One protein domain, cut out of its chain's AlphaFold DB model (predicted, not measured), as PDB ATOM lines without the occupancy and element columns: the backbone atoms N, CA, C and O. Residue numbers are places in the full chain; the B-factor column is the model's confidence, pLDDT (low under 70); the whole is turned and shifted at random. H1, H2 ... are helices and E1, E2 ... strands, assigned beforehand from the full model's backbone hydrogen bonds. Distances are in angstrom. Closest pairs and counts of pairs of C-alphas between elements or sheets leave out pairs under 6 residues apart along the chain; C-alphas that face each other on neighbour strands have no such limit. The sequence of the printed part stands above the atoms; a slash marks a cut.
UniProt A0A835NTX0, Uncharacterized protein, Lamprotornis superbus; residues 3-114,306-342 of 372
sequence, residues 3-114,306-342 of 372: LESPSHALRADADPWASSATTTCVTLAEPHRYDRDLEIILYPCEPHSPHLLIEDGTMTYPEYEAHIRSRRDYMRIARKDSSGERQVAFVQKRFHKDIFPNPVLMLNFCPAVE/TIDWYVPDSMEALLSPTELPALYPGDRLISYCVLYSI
ATOM      1  N   LEU A   3      79.297  99.357 203.251       85.25
ATOM      2  CA  LEU A   3      80.284 100.371 203.618       85.25
ATOM      3  C   LEU A   3      79.630 101.391 204.548       85.25
ATOM      4  O   LEU A   3      78.549 101.895 204.254       85.25
ATOM      5  N   GLU A   4      80.309 101.716 205.638       89.75
ATOM      6  CA  GLU A   4      79.886 102.741 206.584       89.75
ATOM      7  C   GLU A   4      81.103 103.529 207.066       89.75
ATOM      8  O   GLU A   4      82.216 103.007 207.136       89.75
ATOM      9  N   SER A   5      80.900 104.792 207.423       89.94
ATOM     10  CA  SER A   5      81.898 105.564 208.152       89.94
ATOM     11  C   SER A   5      81.203 106.411 209.215       89.94
ATOM     12  O   SER A   5      80.393 107.275 208.870       89.94
ATOM     13  N   PRO A   6      81.523 106.202 210.504       90.44
ATOM     14  CA  PRO A   6      81.013 107.041 211.585       90.44
ATOM     15  C   PRO A   6      81.728 108.401 211.660       90.44
ATOM     16  O   PRO A   6      81.301 109.287 212.397       90.44
ATOM     17  N   SER A   7      82.833 108.569 210.924       89.94
ATOM     18  CA  SER A   7      83.755 109.704 211.062       89.94
ATOM     19  C   SER A   7      83.600 110.758 209.958       89.94
ATOM     20  O   SER A   7      83.630 111.959 210.230       89.94
ATOM     21  N   HIS A   8      83.418 110.308 208.715       91.44
ATOM     22  CA  HIS A   8      83.406 111.123 207.499       91.44
ATOM     23  C   HIS A   8      82.337 110.645 206.515       91.44
ATOM     24  O   HIS A   8      82.071 109.448 206.411       91.44
ATOM     25  N   ALA A   9      81.761 111.567 205.747       89.06
ATOM     26  CA  ALA A   9      80.874 111.206 204.648       89.06
ATOM     27  C   ALA A   9      81.680 110.555 203.510       89.06
ATOM     28  O   ALA A   9      82.699 111.098 203.076       89.06
ATOM     29  N   LEU A  10      81.214 109.402 203.033       88.88
ATOM     30  CA  LEU A  10      81.843 108.634 201.958       88.88
ATOM     31  C   LEU A  10      81.002 108.694 200.684       88.88
ATOM     32  O   LEU A  10      79.778 108.814 200.738       88.88
ATOM     33  N   ARG A  11      81.668 108.550 199.542       85.81
ATOM     34  CA  ARG A  11      81.068 108.210 198.253       85.81
ATOM     35  C   ARG A  11      81.612 106.852 197.841       85.81
ATOM     36  O   ARG A  11      82.816 106.618 197.928       85.81
ATOM     37  N   ALA A  12      80.715 105.960 197.452       83.00
ATOM     38  CA  ALA A  12      81.065 104.652 196.930       83.00
ATOM     39  C   ALA A  12      80.666 104.623 195.461       83.00
ATOM     40  O   ALA A  12      79.476 104.641 195.145       83.00
ATOM     41  N   ASP A  13      81.667 104.592 194.593       77.62
ATOM     42  CA  ASP A  13      81.481 104.536 193.156       77.62
ATOM     43  C   ASP A  13      81.841 103.131 192.658       77.62
ATOM     44  O   ASP A  13      82.803 102.498 193.111       77.62
ATOM     45  N   ALA A  14      81.046 102.635 191.716       68.25
ATOM     46  CA  ALA A  14      81.395 101.486 190.896       68.25
ATOM     47  C   ALA A  14      81.789 102.003 189.510       68.25
ATOM     48  O   ALA A  14      81.194 102.966 189.023       68.25
ATOM     49  N   ASP A  15      82.781 101.375 188.878       64.69
ATOM     50  CA  ASP A  15      83.104 101.683 187.485       64.69
ATOM     51  C   ASP A  15      81.837 101.464 186.628       64.69
ATOM     52  O   ASP A  15      81.254 100.374 186.698       64.69
ATOM     53  N   PRO A  16      81.386 102.463 185.838       60.72
ATOM     54  CA  PRO A  16      80.204 102.347 184.982       60.72
ATOM     55  C   PRO A  16      80.235 101.147 184.025       60.72
ATOM     56  O   PRO A  16      79.186 100.728 183.536       60.72
ATOM     57  N   TRP A  17      81.425 100.606 183.753       62.31
ATOM     58  CA  TRP A  17      81.666  99.498 182.829       62.31
ATOM     59  C   TRP A  17      82.049  98.191 183.530       62.31
ATOM     60  O   TRP A  17      82.352  97.202 182.857       62.31
ATOM     61  N   ALA A  18      82.041  98.152 184.866       59.94
ATOM     62  CA  ALA A  18      82.343  96.937 185.607       59.94
ATOM     63  C   ALA A  18      81.283  95.860 185.338       59.94
ATOM     64  O   ALA A  18      80.120  95.978 185.721       59.94
ATOM     65  N   SER A  19      81.710  94.748 184.740       52.69
ATOM     66  CA  SER A  19      80.894  93.537 184.585       52.69
ATOM     67  C   SER A  19      80.748  92.741 185.891       52.69
ATOM     68  O   SER A  19      79.999  91.767 185.943       52.69
ATOM     69  N   SER A  20      81.460  93.145 186.950       57.78
ATOM     70  CA  SER A  20      81.450  92.524 188.273       57.78
ATOM     71  C   SER A  20      81.734  93.558 189.366       57.78
ATOM     72  O   SER A  20      82.667  94.348 189.250       57.78
ATOM     73  N   ALA A  21      80.984  93.521 190.471       58.94
ATOM     74  CA  ALA A  21      81.175  94.387 191.642       58.94
ATOM     75  C   ALA A  21      82.353  93.942 192.543       58.94
ATOM     76  O   ALA A  21      82.275  94.011 193.769       58.94
ATOM     77  N   THR A  22      83.432  93.430 191.943       66.88
ATOM     78  CA  THR A  22      84.639  92.956 192.649       66.88
ATOM     79  C   THR A  22      85.516  94.095 193.154       66.88
ATOM     80  O   THR A  22      86.273  93.904 194.099       66.88
ATOM     81  N   THR A  23      85.391  95.281 192.556       71.00
ATOM     82  CA  THR A  23      86.120  96.489 192.954       71.00
ATOM     83  C   THR A  23      85.122  97.583 193.310       71.00
ATOM     84  O   THR A  23      84.130  97.785 192.611       71.00
ATOM     85  N   THR A  24      85.360  98.284 194.414       77.19
ATOM     86  CA  THR A  24      84.563  99.442 194.834       77.19
ATOM     87  C   THR A  24      85.521 100.582 195.124       77.19
ATOM     88  O   THR A  24      86.432 100.424 195.936       77.19
ATOM     89  N   CYS A  25      85.326 101.716 194.456       82.06
ATOM     90  CA  CYS A  25      86.091 102.919 194.737       82.06
ATOM     91  C   CYS A  25      85.403 103.671 195.874       82.06
ATOM     92  O   CYS A  25      84.212 103.976 195.791       82.06
ATOM     93  N   VAL A  26      86.138 103.948 196.948       84.38
ATOM     94  CA  VAL A  26      85.628 104.708 198.090       84.38
ATOM     95  C   VAL A  26      86.381 106.022 198.165       84.38
ATOM     96  O   VAL A  26      87.592 106.033 198.368       84.38
ATOM     97  N   THR A  27      85.663 107.131 198.028       86.44
ATOM     98  CA  THR A  27      86.223 108.478 198.164       86.44
ATOM     99  C   THR A  27      85.561 109.216 199.318       86.44
ATOM    100  O   THR A  27      84.421 108.939 199.699       86.44
ATOM    101  N   LEU A  28      86.275 110.168 199.915       86.88
ATOM    102  CA  LEU A  28      85.661 111.081 200.873       86.88
ATOM    103  C   LEU A  28      84.765 112.063 200.117       86.88
ATOM    104  O   LEU A  28      85.165 112.629 199.101       86.88
ATOM    105  N   ALA A  29      83.560 112.306 200.631       86.69
ATOM    106  CA  ALA A  29      82.655 113.288 200.041       86.69
ATOM    107  C   ALA A  29      83.197 114.726 200.150       86.69
ATOM    108  O   ALA A  29      82.830 115.578 199.341       86.69
ATOM    109  N   GLU A  30      84.069 114.969 201.134       86.44
ATOM    110  CA  GLU A  30      84.782 116.221 201.378       86.44
ATOM    111  C   GLU A  30      86.268 115.942 201.673       86.44
ATOM    112  O   GLU A  30      86.581 114.904 202.260       86.44
ATOM    113  N   PRO A  31      87.198 116.854 201.328       84.50
ATOM    114  CA  PRO A  31      88.613 116.694 201.659       84.50
ATOM    115  C   PRO A  31      88.851 116.502 203.163       84.50
ATOM    116  O   PRO A  31      88.284 117.216 203.995       84.50
ATOM    117  N   HIS A  32      89.739 115.568 203.512       84.88
ATOM    118  CA  HIS A  32      90.092 115.296 204.902       84.88
ATOM    119  C   HIS A  32      90.784 116.508 205.543       84.88
ATOM    120  O   HIS A  32      91.774 117.018 205.017       84.88
ATOM    121  N   ARG A  33      90.289 116.963 206.701       87.44
ATOM    122  CA  ARG A  33      90.836 118.135 207.419       87.44
ATOM    123  C   ARG A  33      91.973 117.798 208.384       87.44
ATOM    124  O   ARG A  33      92.617 118.711 208.891       87.44
ATOM    125  N   TYR A  34      92.241 116.509 208.602       84.00
ATOM    126  CA  TYR A  34      93.287 115.997 209.504       84.00
ATOM    127  C   TYR A  34      93.114 116.424 210.969       84.00
ATOM    128  O   TYR A  34      94.076 116.487 211.729       84.00
ATOM    129  N   ASP A  35      91.878 116.706 211.368       90.62
ATOM    130  CA  ASP A  35      91.471 117.063 212.726       90.62
ATOM    131  C   ASP A  35      91.009 115.851 213.557       90.62
ATOM    132  O   ASP A  35      90.905 115.942 214.780       90.62
ATOM    133  N   ARG A  36      90.761 114.710 212.905       89.81
ATOM    134  CA  ARG A  36      90.381 113.426 213.514       89.81
ATOM    135  C   ARG A  36      90.774 112.251 212.618       89.81
ATOM    136  O   ARG A  36      91.103 112.452 211.452       89.81
ATOM    137  N   ASP A  37      90.714 111.042 213.166       88.94
ATOM    138  CA  ASP A  37      90.994 109.812 212.423       88.94
ATOM    139  C   ASP A  37      89.853 109.478 211.443       88.94
ATOM    140  O   ASP A  37      88.670 109.687 211.733       88.94
ATOM    141  N   LEU A  38      90.216 108.939 210.275       86.69
ATOM    142  CA  LEU A  38      89.276 108.367 209.316       86.69
ATOM    143  C   LEU A  38      88.971 106.916 209.698       86.69
ATOM    144  O   LEU A  38      89.838 106.045 209.659       86.69
ATOM    145  N   GLU A  39      87.714 106.657 210.029       89.25
ATOM    146  CA  GLU A  39      87.190 105.326 210.311       89.25
ATOM    147  C   GLU A  39      86.267 104.877 209.183       89.25
ATOM    148  O   GLU A  39      85.240 105.509 208.934       89.25
ATOM    149  N   ILE A  40      86.626 103.769 208.532       86.50
ATOM    150  CA  ILE A  40      85.820 103.111 207.502       86.50
ATOM    151  C   ILE A  40      85.539 101.680 207.958       86.50
ATOM    152  O   ILE A  40      86.458 100.919 208.267       86.50
ATOM    153  N   ILE A  41      84.261 101.314 207.987       86.75
ATOM    154  CA  ILE A  41      83.778  99.987 208.351       86.75
ATOM    155  C   ILE A  41      83.312  99.288 207.077       86.75
ATOM    156  O   ILE A  41      82.419  99.760 206.372       86.75
ATOM    157  N   LEU A  42      83.940  98.149 206.789       83.06
ATOM    158  CA  LEU A  42      83.614  97.300 205.651       83.06
ATOM    159  C   LEU A  42      82.831  96.080 206.130       83.06
ATOM    160  O   LEU A  42      83.256  95.387 207.055       83.06
ATOM    161  N   TYR A  43      81.731  95.786 205.444       85.19
ATOM    162  CA  TYR A  43      80.910  94.594 205.634       85.19
ATOM    163  C   TYR A  43      81.052  93.688 204.395       85.19
ATOM    164  O   TYR A  43      80.205  93.723 203.490       85.19
ATOM    165  N   PRO A  44      82.162  92.935 204.279       81.81
ATOM    166  CA  PRO A  44      82.377  92.019 203.164       81.81
ATOM    167  C   PRO A  44      81.417  90.825 203.217       81.81
ATOM    168  O   PRO A  44      81.047  90.358 204.292       81.81
ATOM    169  N   CYS A  45      81.041  90.310 202.044       81.81
ATOM    170  CA  CYS A  45      80.222  89.098 201.932       81.81
ATOM    171  C   CYS A  45      80.990  87.849 202.393       81.81
ATOM    172  O   CYS A  45      80.394  86.929 202.941       81.81
ATOM    173  N   GLU A  46      82.313  87.853 202.220       85.69
ATOM    174  CA  GLU A  46      83.218  86.781 202.628       85.69
ATOM    175  C   GLU A  46      84.248  87.311 203.642       85.69
ATOM    176  O   GLU A  46      85.405  87.528 203.293       85.69
ATOM    177  N   PRO A  47      83.876  87.552 204.913       84.56
ATOM    178  CA  PRO A  47      84.741  88.220 205.898       84.56
ATOM    179  C   PRO A  47      86.043  87.480 206.223       84.56
ATOM    180  O   PRO A  47      86.958  88.071 206.799       84.56
ATOM    181  N   HIS A  48      86.120  86.201 205.859       89.38
ATOM    182  CA  HIS A  48      87.279  85.347 206.080       89.38
ATOM    183  C   HIS A  48      88.179  85.199 204.851       89.38
ATOM    184  O   HIS A  48      89.222  84.560 204.957       89.38
ATOM    185  N   SER A  49      87.819  85.811 203.721       89.38
ATOM    186  CA  SER A  49      88.688  85.929 202.551       89.38
ATOM    187  C   SER A  49      89.667  87.104 202.736       89.38
ATOM    188  O   SER A  49      89.345  88.081 203.425       89.38
ATOM    189  N   PRO A  50      90.889  87.047 202.175       90.19
ATOM    190  CA  PRO A  50      91.792  88.193 202.171       90.19
ATOM    191  C   PRO A  50      91.221  89.339 201.324       90.19
ATOM    192  O   PRO A  50      90.781  89.122 200.199       90.19
ATOM    193  N   HIS A  51      91.264  90.561 201.850       88.00
ATOM    194  CA  HIS A  51      90.826  91.770 201.152       88.00
ATOM    195  C   HIS A  51      92.009  92.694 200.913       88.00
ATOM    196  O   HIS A  51      92.790  92.955 201.831       88.00
ATOM    197  N   LEU A  52      92.111  93.213 199.693       88.69
ATOM    198  CA  LEU A  52      93.126  94.180 199.307       88.69
ATOM    199  C   LEU A  52      92.487  95.560 199.168       88.69
ATOM    200  O   LEU A  52      91.496  95.716 198.460       88.69
ATOM    201  N   LEU A  53      93.058  96.549 199.842       88.12
ATOM    202  CA  LEU A  53      92.738  97.956 199.642       88.12
ATOM    203  C   LEU A  53      93.941  98.635 199.004       88.12
ATOM    204  O   LEU A  53      95.080  98.302 199.331       88.12
ATOM    205  N   ILE A  54      93.677  99.579 198.108       88.69
ATOM    206  CA  ILE A  54      94.703 100.350 197.414       88.69
ATOM    207  C   ILE A  54      94.407 101.820 197.667       88.69
ATOM    208  O   ILE A  54      93.294 102.276 197.415       88.69
ATOM    209  N   GLU A  55      95.395 102.534 198.183       88.75
ATOM    210  CA  GLU A  55      95.399 103.989 198.223       88.75
ATOM    211  C   GLU A  55      96.438 104.477 197.220       88.75
ATOM    212  O   GLU A  55      97.615 104.105 197.296       88.75
ATOM    213  N   ASP A  56      95.994 105.273 196.251       86.19
ATOM    214  CA  ASP A  56      96.895 105.871 195.277       86.19
ATOM    215  C   ASP A  56      97.800 106.906 195.951       86.19
ATOM    216  O   ASP A  56      97.399 107.643 196.854       86.19
ATOM    217  N   GLY A  57      99.048 106.972 195.490       87.25
ATOM    218  CA  GLY A  57      99.991 107.980 195.953       87.25
ATOM    219  C   GLY A  57      99.594 109.383 195.496       87.25
ATOM    220  O   GLY A  57      98.939 109.576 194.475       87.25
ATOM    221  N   THR A  58     100.072 110.398 196.215       89.62
ATOM    222  CA  THR A  58      99.886 111.812 195.829       89.62
ATOM    223  C   THR A  58     100.660 112.212 194.568       89.62
ATOM    224  O   THR A  58     100.463 113.315 194.064       89.62
ATOM    225  N   MET A  59     101.551 111.348 194.075       89.75
ATOM    226  CA  MET A  59     102.357 111.561 192.879       89.75
ATOM    227  C   MET A  59     102.228 110.371 191.931       89.75
ATOM    228  O   MET A  59     102.192 109.213 192.345       89.75
ATOM    229  N   THR A  60     102.246 110.659 190.637       89.25
ATOM    230  CA  THR A  60     102.487 109.641 189.613       89.25
ATOM    231  C   THR A  60     103.937 109.142 189.682       89.25
ATOM    232  O   THR A  60     104.823 109.828 190.200       89.25
ATOM    233  N   TYR A  61     104.229 107.961 189.118       86.00
ATOM    234  CA  TYR A  61     105.604 107.435 189.104       86.00
ATOM    235  C   TYR A  61     106.645 108.416 188.518       86.00
ATOM    236  O   TYR A  61     107.695 108.579 189.145       86.00
ATOM    237  N   PRO A  62     106.389 109.122 187.394       87.88
ATOM    238  CA  PRO A  62     107.338 110.104 186.858       87.88
ATOM    239  C   PRO A  62     107.558 111.318 187.775       87.88
ATOM    240  O   PRO A  62     108.678 111.820 187.889       87.88
ATOM    241  N   GLU A  63     106.511 111.792 188.452       90.75
ATOM    242  CA  GLU A  63     106.615 112.904 189.405       90.75
ATOM    243  C   GLU A  63     107.434 112.503 190.633       90.75
ATOM    244  O   GLU A  63     108.311 113.257 191.067       90.75
ATOM    245  N   TYR A  64     107.205 111.293 191.154       89.31
ATOM    246  CA  TYR A  64     107.989 110.752 192.260       89.31
ATOM    247  C   TYR A  64     109.465 110.573 191.876       89.31
ATOM    248  O   TYR A  64     110.360 110.949 192.640       89.31
ATOM    249  N   GLU A  65     109.747 110.078 190.670       87.62
ATOM    250  CA  GLU A  65     111.113 109.982 190.153       87.62
ATOM    251  C   GLU A  65     111.804 111.353 190.133       87.62
ATOM    252  O   GLU A  65     112.901 111.511 190.683       87.62
ATOM    253  N   ALA A  66     111.162 112.360 189.531       88.88
ATOM    254  CA  ALA A  66     111.695 113.717 189.470       88.88
ATOM    255  C   ALA A  66     111.927 114.292 190.877       88.88
ATOM    256  O   ALA A  66     112.978 114.890 191.147       88.88
ATOM    257  N   HIS A  67     110.990 114.047 191.799       89.81
ATOM    258  CA  HIS A  67     111.110 114.435 193.199       89.81
ATOM    259  C   HIS A  67     112.371 113.844 193.838       89.81
ATOM    260  O   HIS A  67     113.180 114.593 194.393       89.81
ATOM    261  N   ILE A  68     112.597 112.532 193.721       89.88
ATOM    262  CA  ILE A  68     113.774 111.862 194.292       89.88
ATOM    263  C   ILE A  68     115.072 112.344 193.644       89.88
ATOM    264  O   ILE A  68     116.020 112.685 194.362       89.88
ATOM    265  N   ARG A  69     115.113 112.443 192.311       88.75
ATOM    266  CA  ARG A  69     116.301 112.887 191.562       88.75
ATOM    267  C   ARG A  69     116.718 114.318 191.902       88.75
ATOM    268  O   ARG A  69     117.912 114.617 191.898       88.75
ATOM    269  N   SER A  70     115.766 115.183 192.256       91.19
ATOM    270  CA  SER A  70     116.042 116.568 192.664       91.19
ATOM    271  C   SER A  70     116.747 116.686 194.025       91.19
ATOM    272  O   SER A  70     117.312 117.733 194.362       91.19
ATOM    273  N   ARG A  71     116.747 115.622 194.841       92.25
ATOM    274  CA  ARG A  71     117.276 115.695 196.202       92.25
ATOM    275  C   ARG A  71     118.803 115.714 196.232       92.25
ATOM    276  O   ARG A  71     119.495 114.939 195.573       92.25
ATOM    277  N   ARG A  72     119.360 116.555 197.109       91.31
ATOM    278  CA  ARG A  72     120.819 116.698 197.290       91.31
ATOM    279  C   ARG A  72     121.509 115.424 197.776       91.31
ATOM    280  O   ARG A  72     122.655 115.183 197.409       91.31
ATOM    281  N   ASP A  73     120.850 114.650 198.634       90.75
ATOM    282  CA  ASP A  73     121.360 113.377 199.153       90.75
ATOM    283  C   ASP A  73     121.396 112.299 198.058       90.75
ATOM    284  O   ASP A  73     122.423 111.635 197.913       90.75
ATOM    285  N   TYR A  74     120.350 112.217 197.232       89.19
ATOM    286  CA  TYR A  74     120.311 111.343 196.057       89.19
ATOM    287  C   TYR A  74     121.399 111.698 195.036       89.19
ATOM    288  O   TYR A  74     122.198 110.843 194.660       89.19
ATOM    289  N   MET A  75     121.511 112.976 194.650       88.31
ATOM    290  CA  MET A  75     122.499 113.428 193.659       88.31
ATOM    291  C   MET A  75     123.943 113.058 194.030       88.31
ATOM    292  O   MET A  75     124.756 112.764 193.157       88.31
ATOM    293  N   ARG A  76     124.289 113.058 195.325       88.88
ATOM    294  CA  ARG A  76     125.627 112.646 195.787       88.88
ATOM    295  C   ARG A  76     125.890 111.159 195.577       88.88
ATOM    296  O   ARG A  76     127.039 110.794 195.339       88.88
ATOM    297  N   ILE A  77     124.860 110.328 195.720       87.81
ATOM    298  CA  ILE A  77     124.940 108.880 195.517       87.81
ATOM    299  C   ILE A  77     124.998 108.589 194.025       87.81
ATOM    300  O   ILE A  77     125.941 107.938 193.594       87.81
ATOM    301  N   ALA A  78     124.081 109.164 193.241       85.56
ATOM    302  CA  ALA A  78     124.021 108.984 191.793       85.56
ATOM    303  C   ALA A  78     125.339 109.362 191.096       85.56
ATOM    304  O   ALA A  78     125.817 108.634 190.238       85.56
ATOM    305  N   ARG A  79     126.011 110.441 191.526       85.12
ATOM    306  CA  ARG A  79     127.335 110.830 190.989       85.12
ATOM    307  C   ARG A  79     128.452 109.812 191.244       85.12
ATOM    308  O   ARG A  79     129.479 109.874 190.578       85.12
ATOM    309  N   LYS A  80     128.311 108.961 192.259       84.19
ATOM    310  CA  LYS A  80     129.331 107.994 192.701       84.19
ATOM    311  C   LYS A  80     128.953 106.550 192.382       84.19
ATOM    312  O   LYS A  80     129.683 105.644 192.783       84.19
ATOM    313  N   ASP A  81     127.797 106.333 191.768       79.31
ATOM    314  CA  ASP A  81     127.228 105.015 191.550       79.31
ATOM    315  C   ASP A  81     127.240 104.677 190.065       79.31
ATOM    316  O   ASP A  81     126.504 105.268 189.283       79.31
ATOM    317  N   SER A  82     128.100 103.738 189.683       71.75
ATOM    318  CA  SER A  82     128.239 103.282 188.301       71.75
ATOM    319  C   SER A  82     127.323 102.107 187.956       71.75
ATOM    320  O   SER A  82     127.196 101.796 186.779       71.75
ATOM    321  N   SER A  83     126.738 101.418 188.949       75.88
ATOM    322  CA  SER A  83     125.905 100.223 188.729       75.88
ATOM    323  C   SER A  83     124.400 100.468 188.870       75.88
ATOM    324  O   SER A  83     123.617  99.628 188.443       75.88
ATOM    325  N   GLY A  84     123.976 101.581 189.479       78.19
ATOM    326  CA  GLY A  84     122.563 101.865 189.777       78.19
ATOM    327  C   GLY A  84     122.042 101.169 191.042       78.19
ATOM    328  O   GLY A  84     121.024 101.572 191.602       78.19
ATOM    329  N   GLU A  85     122.763 100.176 191.568       82.19
ATOM    330  CA  GLU A  85     122.371  99.445 192.779       82.19
ATOM    331  C   GLU A  85     122.305 100.353 194.012       82.19
ATOM    332  O   GLU A  85     121.429 100.194 194.865       82.19
ATOM    333  N   ARG A  86     123.205 101.341 194.130       84.06
ATOM    334  CA  ARG A  86     123.184 102.264 195.276       84.06
ATOM    335  C   ARG A  86     122.040 103.262 195.163       84.06
ATOM    336  O   ARG A  86     121.549 103.718 196.197       84.06
ATOM    337  N   GLN A  87     121.624 103.597 193.943       84.81
ATOM    338  CA  GLN A  87     120.434 104.407 193.684       84.81
ATOM    339  C   GLN A  87     119.162 103.650 194.089       84.81
ATOM    340  O   GLN A  87     118.375 104.184 194.872       84.81
ATOM    341  N   VAL A  88     119.012 102.386 193.679       82.62
ATOM    342  CA  VAL A  88     117.886 101.526 194.097       82.62
ATOM    343  C   VAL A  88     117.862 101.349 195.619       82.62
ATOM    344  O   VAL A  88     116.854 101.636 196.265       82.62
ATOM    345  N   ALA A  89     119.000 101.012 196.236       84.94
ATOM    346  CA  ALA A  89     119.101 100.856 197.688       84.94
ATOM    347  C   ALA A  89     118.790 102.152 198.464       84.94
ATOM    348  O   ALA A  89     118.377 102.105 199.629       84.94
ATOM    349  N   PHE A  90     119.007 103.325 197.859       87.19
ATOM    350  CA  PHE A  90     118.605 104.597 198.453       87.19
ATOM    351  C   PHE A  90     117.083 104.739 198.488       87.19
ATOM    352  O   PHE A  90     116.554 105.095 199.540       87.19
ATOM    353  N   VAL A  91     116.394 104.444 197.382       83.62
ATOM    354  CA  VAL A  91     114.925 104.496 197.298       83.62
ATOM    355  C   VAL A  91     114.307 103.477 198.254       83.62
ATOM    356  O   VAL A  91     113.484 103.855 199.087       83.62
ATOM    357  N   GLN A  92     114.819 102.240 198.268       81.38
ATOM    358  CA  GLN A  92     114.425 101.211 199.234       81.38
ATOM    359  C   GLN A  92     114.516 101.735 200.669       81.38
ATOM    360  O   GLN A  92     113.549 101.704 201.412       81.38
ATOM    361  N   LYS A  93     115.634 102.341 201.085       85.19
ATOM    362  CA  LYS A  93     115.776 102.865 202.461       85.19
ATOM    363  C   LYS A  93     114.802 103.991 202.818       85.19
ATOM    364  O   LYS A  93     114.717 104.355 203.994       85.19
ATOM    365  N   ARG A  94     114.101 104.566 201.845       86.06
ATOM    366  CA  ARG A  94     113.152 105.661 202.041       86.06
ATOM    367  C   ARG A  94     111.692 105.233 202.046       86.06
ATOM    368  O   ARG A  94     110.871 106.091 202.351       86.06
ATOM    369  N   PHE A  95     111.362 103.957 201.830       76.31
ATOM    370  CA  PHE A  95     109.963 103.502 201.744       76.31
ATOM    371  C   PHE A  95     109.097 103.983 202.923       76.31
ATOM    372  O   PHE A  95     107.996 104.477 202.735       76.31
ATOM    373  N   HIS A  96     109.632 103.944 204.150       75.88
ATOM    374  CA  HIS A  96     108.919 104.360 205.366       75.88
ATOM    375  C   HIS A  96     108.776 105.884 205.520       75.88
ATOM    376  O   HIS A  96     108.096 106.348 206.430       75.88
ATOM    377  N   LYS A  97     109.471 106.667 204.688       83.81
ATOM    378  CA  LYS A  97     109.425 108.138 204.658       83.81
ATOM    379  C   LYS A  97     108.577 108.656 203.506       83.81
ATOM    380  O   LYS A  97     107.985 109.721 203.634       83.81
ATOM    381  N   ASP A  98     108.532 107.900 202.417       85.88
ATOM    382  CA  ASP A  98     107.877 108.272 201.170       85.88
ATOM    383  C   ASP A  98     106.609 107.422 200.960       85.88
ATOM    384  O   ASP A  98     106.335 106.974 199.852       85.88
ATOM    385  N   ILE A  99     105.832 107.204 202.030       85.19
ATOM    386  CA  ILE A  99     104.560 106.464 201.975       85.19
ATOM    387  C   ILE A  99     103.519 107.261 201.175       85.19
ATOM    388  O   ILE A  99     102.959 106.737 200.230       85.19
ATOM    389  N   PHE A 100     103.309 108.544 201.492       86.44
ATOM    390  CA  PHE A 100     102.278 109.371 200.840       86.44
ATOM    391  C   PHE A 100     102.463 109.617 199.331       86.44
ATOM    392  O   PHE A 100     101.465 109.761 198.630       86.44
ATOM    393  N   PRO A 101     103.689 109.753 198.789       89.25
ATOM    394  CA  PRO A 101     103.869 109.930 197.349       89.25
ATOM    395  C   PRO A 101     103.640 108.666 196.520       89.25
ATOM    396  O   PRO A 101     103.460 108.788 195.316       89.25
ATOM    397  N   ASN A 102     103.673 107.477 197.127       89.12
ATOM    398  CA  ASN A 102     103.627 106.204 196.411       89.12
ATOM    399  C   ASN A 102     102.308 105.468 196.678       89.12
ATOM    400  O   ASN A 102     101.748 105.624 197.761       89.12
ATOM    401  N   PRO A 103     101.829 104.628 195.745       90.31
ATOM    402  CA  PRO A 103     100.683 103.771 196.008       90.31
ATOM    403  C   PRO A 103     100.957 102.794 197.154       90.31
ATOM    404  O   PRO A 103     102.026 102.174 197.232       90.31
ATOM    405  N   VAL A 104      99.969 102.637 198.029       90.50
ATOM    406  CA  VAL A 104     100.031 101.751 199.191       90.50
ATOM    407  C   VAL A 104      98.916 100.725 199.106       90.50
ATOM    408  O   VAL A 104      97.735 101.049 199.021       90.50
ATOM    409  N   LEU A 105      99.305  99.461 199.180       91.12
ATOM    410  CA  LEU A 105      98.409  98.333 199.341       91.12
ATOM    411  C   LEU A 105      98.244  98.015 200.827       91.12
ATOM    412  O   LEU A 105      99.230  97.949 201.564       91.12
ATOM    413  N   MET A 106      97.019  97.738 201.258       91.12
ATOM    414  CA  MET A 106      96.719  97.143 202.555       91.12
ATOM    415  C   MET A 106      96.024  95.799 202.349       91.12
ATOM    416  O   MET A 106      94.908  95.737 201.843       91.12
ATOM    417  N   LEU A 107      96.669  94.725 202.793       91.81
ATOM    418  CA  LEU A 107      96.065  93.406 202.929       91.81
ATOM    419  C   LEU A 107      95.408  93.294 204.306       91.81
ATOM    420  O   LEU A 107      96.087  93.416 205.327       91.81
ATOM    421  N   ASN A 108      94.110  93.012 204.331       91.25
ATOM    422  CA  ASN A 108      93.355  92.701 205.537       91.25
ATOM    423  C   ASN A 108      92.821  91.268 205.467       91.25
ATOM    424  O   ASN A 108      92.104  90.909 204.535       91.25
ATOM    425  N   PHE A 109      93.154  90.449 206.460       91.31
ATOM    426  CA  PHE A 109      92.751  89.050 206.512       91.31
ATOM    427  C   PHE A 109      92.342  88.645 207.930       91.31
ATOM    428  O   PHE A 109      93.120  88.759 208.879       91.31
ATOM    429  N   CYS A 110      91.116  88.146 208.067       90.88
ATOM    430  CA  CYS A 110      90.536  87.695 209.329       90.88
ATOM    431  C   CYS A 110      90.177  86.208 209.209       90.88
ATOM    432  O   CYS A 110      89.034  85.894 208.877       90.88
ATOM    433  N   PRO A 111      91.115  85.277 209.443       89.88
ATOM    434  CA  PRO A 111      90.860  83.859 209.213       89.88
ATOM    435  C   PRO A 111      89.753  83.313 210.121       89.88
ATOM    436  O   PRO A 111      89.693  83.625 211.314       89.88
ATOM    437  N   ALA A 112      88.917  82.428 209.575       87.75
ATOM    438  CA  ALA A 112      88.048  81.577 210.379       87.75
ATOM    439  C   ALA A 112      88.893  80.460 211.007       87.75
ATOM    440  O   ALA A 112      89.186  79.455 210.368       87.75
ATOM    441  N   VAL A 113      89.319  80.657 212.255       83.19
ATOM    442  CA  VAL A 113      90.038  79.635 213.028       83.19
ATOM    443  C   VAL A 113      89.119  79.120 214.126       83.19
ATOM    444  O   VAL A 113      88.621  79.902 214.940       83.19
ATOM    445  N   GLU A 114      88.898  77.807 214.165       79.56
ATOM    446  CA  GLU A 114      88.106  77.182 215.222       79.56
ATOM    447  C   GLU A 114      88.753  77.385 216.599       79.56
ATOM    448  O   GLU A 114      89.969  77.297 216.775       79.56
ATOM    449  N   THR A 306     103.460  83.618 205.087       90.56
ATOM    450  CA  THR A 306     104.171  84.378 204.057       90.56
ATOM    451  C   THR A 306     103.171  85.139 203.191       90.56
ATOM    452  O   THR A 306     102.029  84.715 203.010       90.56
ATOM    453  N   ILE A 307     103.588  86.303 202.695       90.25
ATOM    454  CA  ILE A 307     102.822  87.101 201.738       90.25
ATOM    455  C   ILE A 307     103.745  87.368 200.559       90.25
ATOM    456  O   ILE A 307     104.727  88.099 200.705       90.25
ATOM    457  N   ASP A 308     103.396  86.804 199.409       87.38
ATOM    458  CA  ASP A 308     104.130  86.984 198.164       87.38
ATOM    459  C   ASP A 308     103.350  87.927 197.244       87.38
ATOM    460  O   ASP A 308     102.196  87.669 196.890       87.38
ATOM    461  N   TRP A 309     103.978  89.043 196.874       84.94
ATOM    462  CA  TRP A 309     103.410  90.021 195.948       84.94
ATOM    463  C   TRP A 309     103.943  89.772 194.540       84.94
ATOM    464  O   TRP A 309     105.132  89.948 194.279       84.94
ATOM    465  N   TYR A 310     103.053  89.409 193.621       86.75
ATOM    466  CA  TYR A 310     103.381  89.259 192.205       86.75
ATOM    467  C   TYR A 310     103.194  90.601 191.497       86.75
ATOM    468  O   TYR A 310     102.089  90.953 191.086       86.75
ATOM    469  N   VAL A 311     104.278  91.369 191.399       85.25
ATOM    470  CA  VAL A 311     104.328  92.654 190.685       85.25
ATOM    471  C   VAL A 311     105.149  92.516 189.397       85.25
ATOM    472  O   VAL A 311     105.998  91.629 189.319       85.25
ATOM    473  N   PRO A 312     104.915  93.354 188.368       87.56
ATOM    474  CA  PRO A 312     105.741  93.346 187.161       87.56
ATOM    475  C   PRO A 312     107.220  93.604 187.481       87.56
ATOM    476  O   PRO A 312     107.509  94.382 188.386       87.56
ATOM    477  N   ASP A 313     108.145  93.077 186.666       81.94
ATOM    478  CA  ASP A 313     109.607  93.258 186.826       81.94
ATOM    479  C   ASP A 313     110.052  94.730 186.914       81.94
ATOM    480  O   ASP A 313     111.151  95.051 187.358       81.94
ATOM    481  N   SER A 314     109.203  95.653 186.461       81.75
ATOM    482  CA  SER A 314     109.428  97.093 186.529       81.75
ATOM    483  C   SER A 314     109.139  97.730 187.893       81.75
ATOM    484  O   SER A 314     109.323  98.942 188.050       81.75
ATOM    485  N   MET A 315     108.629  96.957 188.849       84.56
ATOM    486  CA  MET A 315     108.108  97.424 190.125       84.56
ATOM    487  C   MET A 315     108.654  96.585 191.276       84.56
ATOM    488  O   MET A 315     108.855  95.382 191.156       84.56
ATOM    489  N   GLU A 316     108.835  97.226 192.423       83.44
ATOM    490  CA  GLU A 316     109.095  96.546 193.682       83.44
ATOM    491  C   GLU A 316     107.972  96.811 194.690       83.44
ATOM    492  O   GLU A 316     107.376  97.892 194.737       83.44
ATOM    493  N   ALA A 317     107.712  95.792 195.505       86.12
ATOM    494  CA  ALA A 317     106.718  95.766 196.565       86.12
ATOM    495  C   ALA A 317     107.427  95.593 197.915       86.12
ATOM    496  O   ALA A 317     108.063  94.568 198.166       86.12
ATOM    497  N   LEU A 318     107.337  96.595 198.793       84.94
ATOM    498  CA  LEU A 318     107.987  96.556 200.107       84.94
ATOM    499  C   LEU A 318     106.973  96.284 201.214       84.94
ATOM    500  O   LEU A 318     106.226  97.173 201.623       84.94
ATOM    501  N   LEU A 319     106.992  95.044 201.707       85.00
ATOM    502  CA  LEU A 319     106.119  94.538 202.765       85.00
ATOM    503  C   LEU A 319     106.470  95.119 204.145       85.00
ATOM    504  O   LEU A 319     107.627  95.114 204.574       85.00
ATOM    505  N   SER A 320     105.442  95.525 204.890       85.62
ATOM    506  CA  SER A 320     105.532  95.880 206.304       85.62
ATOM    507  C   SER A 320     104.293  95.395 207.079       85.62
ATOM    508  O   SER A 320     103.181  95.787 206.730       85.62
ATOM    509  N   PRO A 321     104.445  94.638 208.184       84.94
ATOM    510  CA  PRO A 321     105.707  94.202 208.782       84.94
ATOM    511  C   PRO A 321     106.370  93.062 207.992       84.94
ATOM    512  O   PRO A 321     105.694  92.258 207.366       84.94
ATOM    513  N   THR A 322     107.702  92.975 208.054       82.69
ATOM    514  CA  THR A 322     108.477  91.914 207.379       82.69
ATOM    515  C   THR A 322     108.299  90.543 208.034       82.69
ATOM    516  O   THR A 322     108.370  89.522 207.364       82.69
ATOM    517  N   GLU A 323     108.059  90.514 209.346       85.19
ATOM    518  CA  GLU A 323     107.777  89.288 210.093       85.19
ATOM    519  C   GLU A 323     106.315  89.281 210.538       85.19
ATOM    520  O   GLU A 323     105.860  90.201 211.229       85.19
ATOM    521  N   LEU A 324     105.591  88.224 210.175       91.31
ATOM    522  CA  LEU A 324     104.171  88.090 210.474       91.31
ATOM    523  C   LEU A 324     103.966  87.165 211.684       91.31
ATOM    524  O   LEU A 324     104.509  86.060 211.717       91.31
ATOM    525  N   PRO A 325     103.196  87.595 212.699       92.25
ATOM    526  CA  PRO A 325     102.873  86.752 213.841       92.25
ATOM    527  C   PRO A 325     101.910  85.629 213.469       92.25
ATOM    528  O   PRO A 325     101.052  85.796 212.604       92.25
ATOM    529  N   ALA A 326     101.969  84.534 214.230       93.12
ATOM    530  CA  ALA A 326     100.923  83.518 214.199       93.12
ATOM    531  C   ALA A 326      99.551  84.120 214.570       93.12
ATOM    532  O   ALA A 326      99.458  84.968 215.466       93.12
ATOM    533  N   LEU A 327      98.499  83.654 213.900       92.62
ATOM    534  CA  LEU A 327      97.117  84.092 214.091       92.62
ATOM    535  C   LEU A 327      96.332  83.044 214.873       92.62
ATOM    536  O   LEU A 327      96.347  81.864 214.528       92.62
ATOM    537  N   TYR A 328      95.628  83.491 215.908       91.94
ATOM    538  CA  TYR A 328      94.740  82.688 216.746       91.94
ATOM    539  C   TYR A 328      93.270  83.046 216.479       91.94
ATOM    540  O   TYR A 328      92.994  84.061 215.836       91.94
ATOM    541  N   PRO A 329      92.301  82.274 217.003       89.81
ATOM    542  CA  PRO A 329      90.885  82.603 216.897       89.81
ATOM    543  C   PRO A 329      90.581  84.039 217.343       89.81
ATOM    544  O   PRO A 329      90.864  84.427 218.484       89.81
ATOM    545  N   GLY A 330      89.991  84.812 216.428       88.12
ATOM    546  CA  GLY A 330      89.653  86.226 216.611       88.12
ATOM    547  C   GLY A 330      90.776  87.217 216.284       88.12
ATOM    548  O   GLY A 330      90.551  88.423 216.382       88.12
ATOM    549  N   ASP A 331      91.965  86.748 215.895       91.12
ATOM    550  CA  ASP A 331      93.028  87.624 215.410       91.12
ATOM    551  C   ASP A 331      92.756  88.089 213.972       91.12
ATOM    552  O   ASP A 331      92.077  87.430 213.183       91.12
ATOM    553  N   ARG A 332      93.353  89.232 213.624       90.75
ATOM    554  CA  ARG A 332      93.388  89.777 212.265       90.75
ATOM    555  C   ARG A 332      94.822  90.031 211.829       90.75
ATOM    556  O   ARG A 332      95.659  90.462 212.632       90.75
ATOM    557  N   LEU A 333      95.082  89.809 210.553       92.12
ATOM    558  CA  LEU A 333      96.311  90.169 209.873       92.12
ATOM    559  C   LEU A 333      96.070  91.441 209.071       92.12
ATOM    560  O   LEU A 333      95.187  91.485 208.220       92.12
ATOM    561  N   ILE A 334      96.872  92.462 209.353       91.62
ATOM    562  CA  ILE A 334      96.949  93.667 208.535       91.62
ATOM    563  C   ILE A 334      98.397  93.793 208.100       91.62
ATOM    564  O   ILE A 334      99.293  93.833 208.950       91.62
ATOM    565  N   SER A 335      98.613  93.829 206.793       91.38
ATOM    566  CA  SER A 335      99.924  94.051 206.207       91.38
ATOM    567  C   SER A 335      99.840  95.138 205.158       91.38
ATOM    568  O   SER A 335      98.873  95.209 204.408       91.38
ATOM    569  N   TYR A 336     100.872  95.963 205.092       90.56
ATOM    570  CA  TYR A 336     100.992  97.030 204.117       90.56
ATOM    571  C   TYR A 336     102.080  96.690 203.111       90.56
ATOM    572  O   TYR A 336     103.045  95.993 203.435       90.56
ATOM    573  N   CYS A 337     101.936  97.202 201.899       89.94
ATOM    574  CA  CYS A 337     102.957  97.133 200.875       89.94
ATOM    575  C   CYS A 337     103.006  98.459 200.119       89.94
ATOM    576  O   CYS A 337     101.996  98.894 199.580       89.94
ATOM    577  N   VAL A 338     104.175  99.098 200.075       89.06
ATOM    578  CA  VAL A 338     104.387 100.280 199.226       89.06
ATOM    579  C   VAL A 338     104.889  99.810 197.868       89.06
ATOM    580  O   VAL A 338     105.833  99.018 197.807       89.06
ATOM    581  N   LEU A 339     104.261 100.298 196.803       87.56
ATOM    582  CA  LEU A 339     104.627  99.993 195.426       87.56
ATOM    583  C   LEU A 339     105.469 101.121 194.841       87.56
ATOM    584  O   LEU A 339     105.107 102.290 194.953       87.56
ATOM    585  N   TYR A 340     106.572 100.787 194.176       80.50
ATOM    586  CA  TYR A 340     107.370 101.791 193.479       80.50
ATOM    587  C   TYR A 340     108.003 101.244 192.208       80.50
ATOM    588  O   TYR A 340     108.356 100.070 192.107       80.50
ATOM    589  N   SER A 341     108.151 102.118 191.216       80.75
ATOM    590  CA  SER A 341     108.804 101.769 189.962       80.75
ATOM    591  C   SER A 341     110.326 101.792 190.119       80.75
ATOM    592  O   SER A 341     110.900 102.789 190.561       80.75
ATOM    593  N   ILE A 342     110.983 100.696 189.736       75.56
ATOM    594  CA  ILE A 342     112.449 100.566 189.756       75.56
ATOM    595  C   ILE A 342     113.099 100.823 188.397       75.56
ATOM    596  O   ILE A 342     114.292 101.124 188.345       75.56
TER     597      ILE A 342
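This is residues 3 to 114 and 306 to 342 of the 372 residues of an uncharacterized protein of Lamprotornis superbus (UniProt A0A835NTX0). A strongly twisted sheet of four antiparallel strands stands between two smaller parts: a loose cluster of three short helices, H1, H2 and H3, beyond one end, and a small two-strand hairpin, E1 and E2, beyond its E4 edge. The helices only graze the sheet or miss it, and residues 16 to 21 and 80 to 85 stick out. The printed part has 149 residues, in the order E1 E2 E3 E4 H1 H2 H3 E5 E6 E7; the larger sheet runs E4, E5, E7, E6. The class is mixed, helices and strands, with under half of the residues, 61, in named elements. The whole is loose, with a radius of gyration of the C-alphas of 18.5 A, and spans 53 by 39 by 37 A.

In the larger sheet, E7 is residues 333 to 341, 26.2 A long, from C-alpha 333 at (96.311, 90.169, 209.873) to C-alpha 341 at (108.804, 101.769, 189.962). E6 is residues 315 to 320, 16.5 A, E5 residues 104 to 109, 16.4 A, and E4 residues 51 to 55, 13.4 A. H1 is residues 61 to 69, 12.3 A, H2 residues 72 to 78, and H3 residues 85 to 92. E1, residues 10 to 13, begins at C-alpha 10 at (81.843, 108.634, 201.958); E2 is residues 25 to 28 and E3 residues 41 to 43.

E5 and E7 are antiparallel at 156 degrees, with N 105 and O 337 2.8 A apart, within hydrogen-bond range. E4 and E5 pair through N 53 and O 106, 2.8 A. The hairpin E6 and E7 pairs through N 320 and O 336, 2.8 A. H1 only grazes the sheet, with residues 61 to 65; H3 only grazes it, with residues 88 to 92. H2 is not on it. H2 and H3, a helical hairpin, touch, their closest C-alphas being those of Ala 78 and Gln 87, 6.1 A apart, at a steep tilt of 38 degrees, only just past shallow, opposite ways. H1 and H2 are close but not clearly touching, about perpendicular at 83 degrees, with the C-alphas of Arg 69 and Met 75 closest, 6.6 A apart. Every O i to N i+4 pair is within hydrogen-bond range in H1 and H3, and 2 of 3 are in H2. The hairpin E1 and E2 pairs through N 11 and O 27, 2.8 A. E2 and E4 are near each other, with 5 pairs of C-alphas within 10 A. E3 pairs with no named strand, but its residues 41 to 42 pair antiparallel with residues 3 to 4.

The C-alphas farthest apart, of Arg 79 and Glu 114, are 57.1 A apart. Residues 115 to 305 are not printed, and C-alphas 114 and 306 are 20.8 A apart across the cut. The links E1 to E2, E2 to E3, H3 to E5 and E6 to E7 are long. The mean pLDDT of the printed part is 85.1, with residues 14 to 22 under 70.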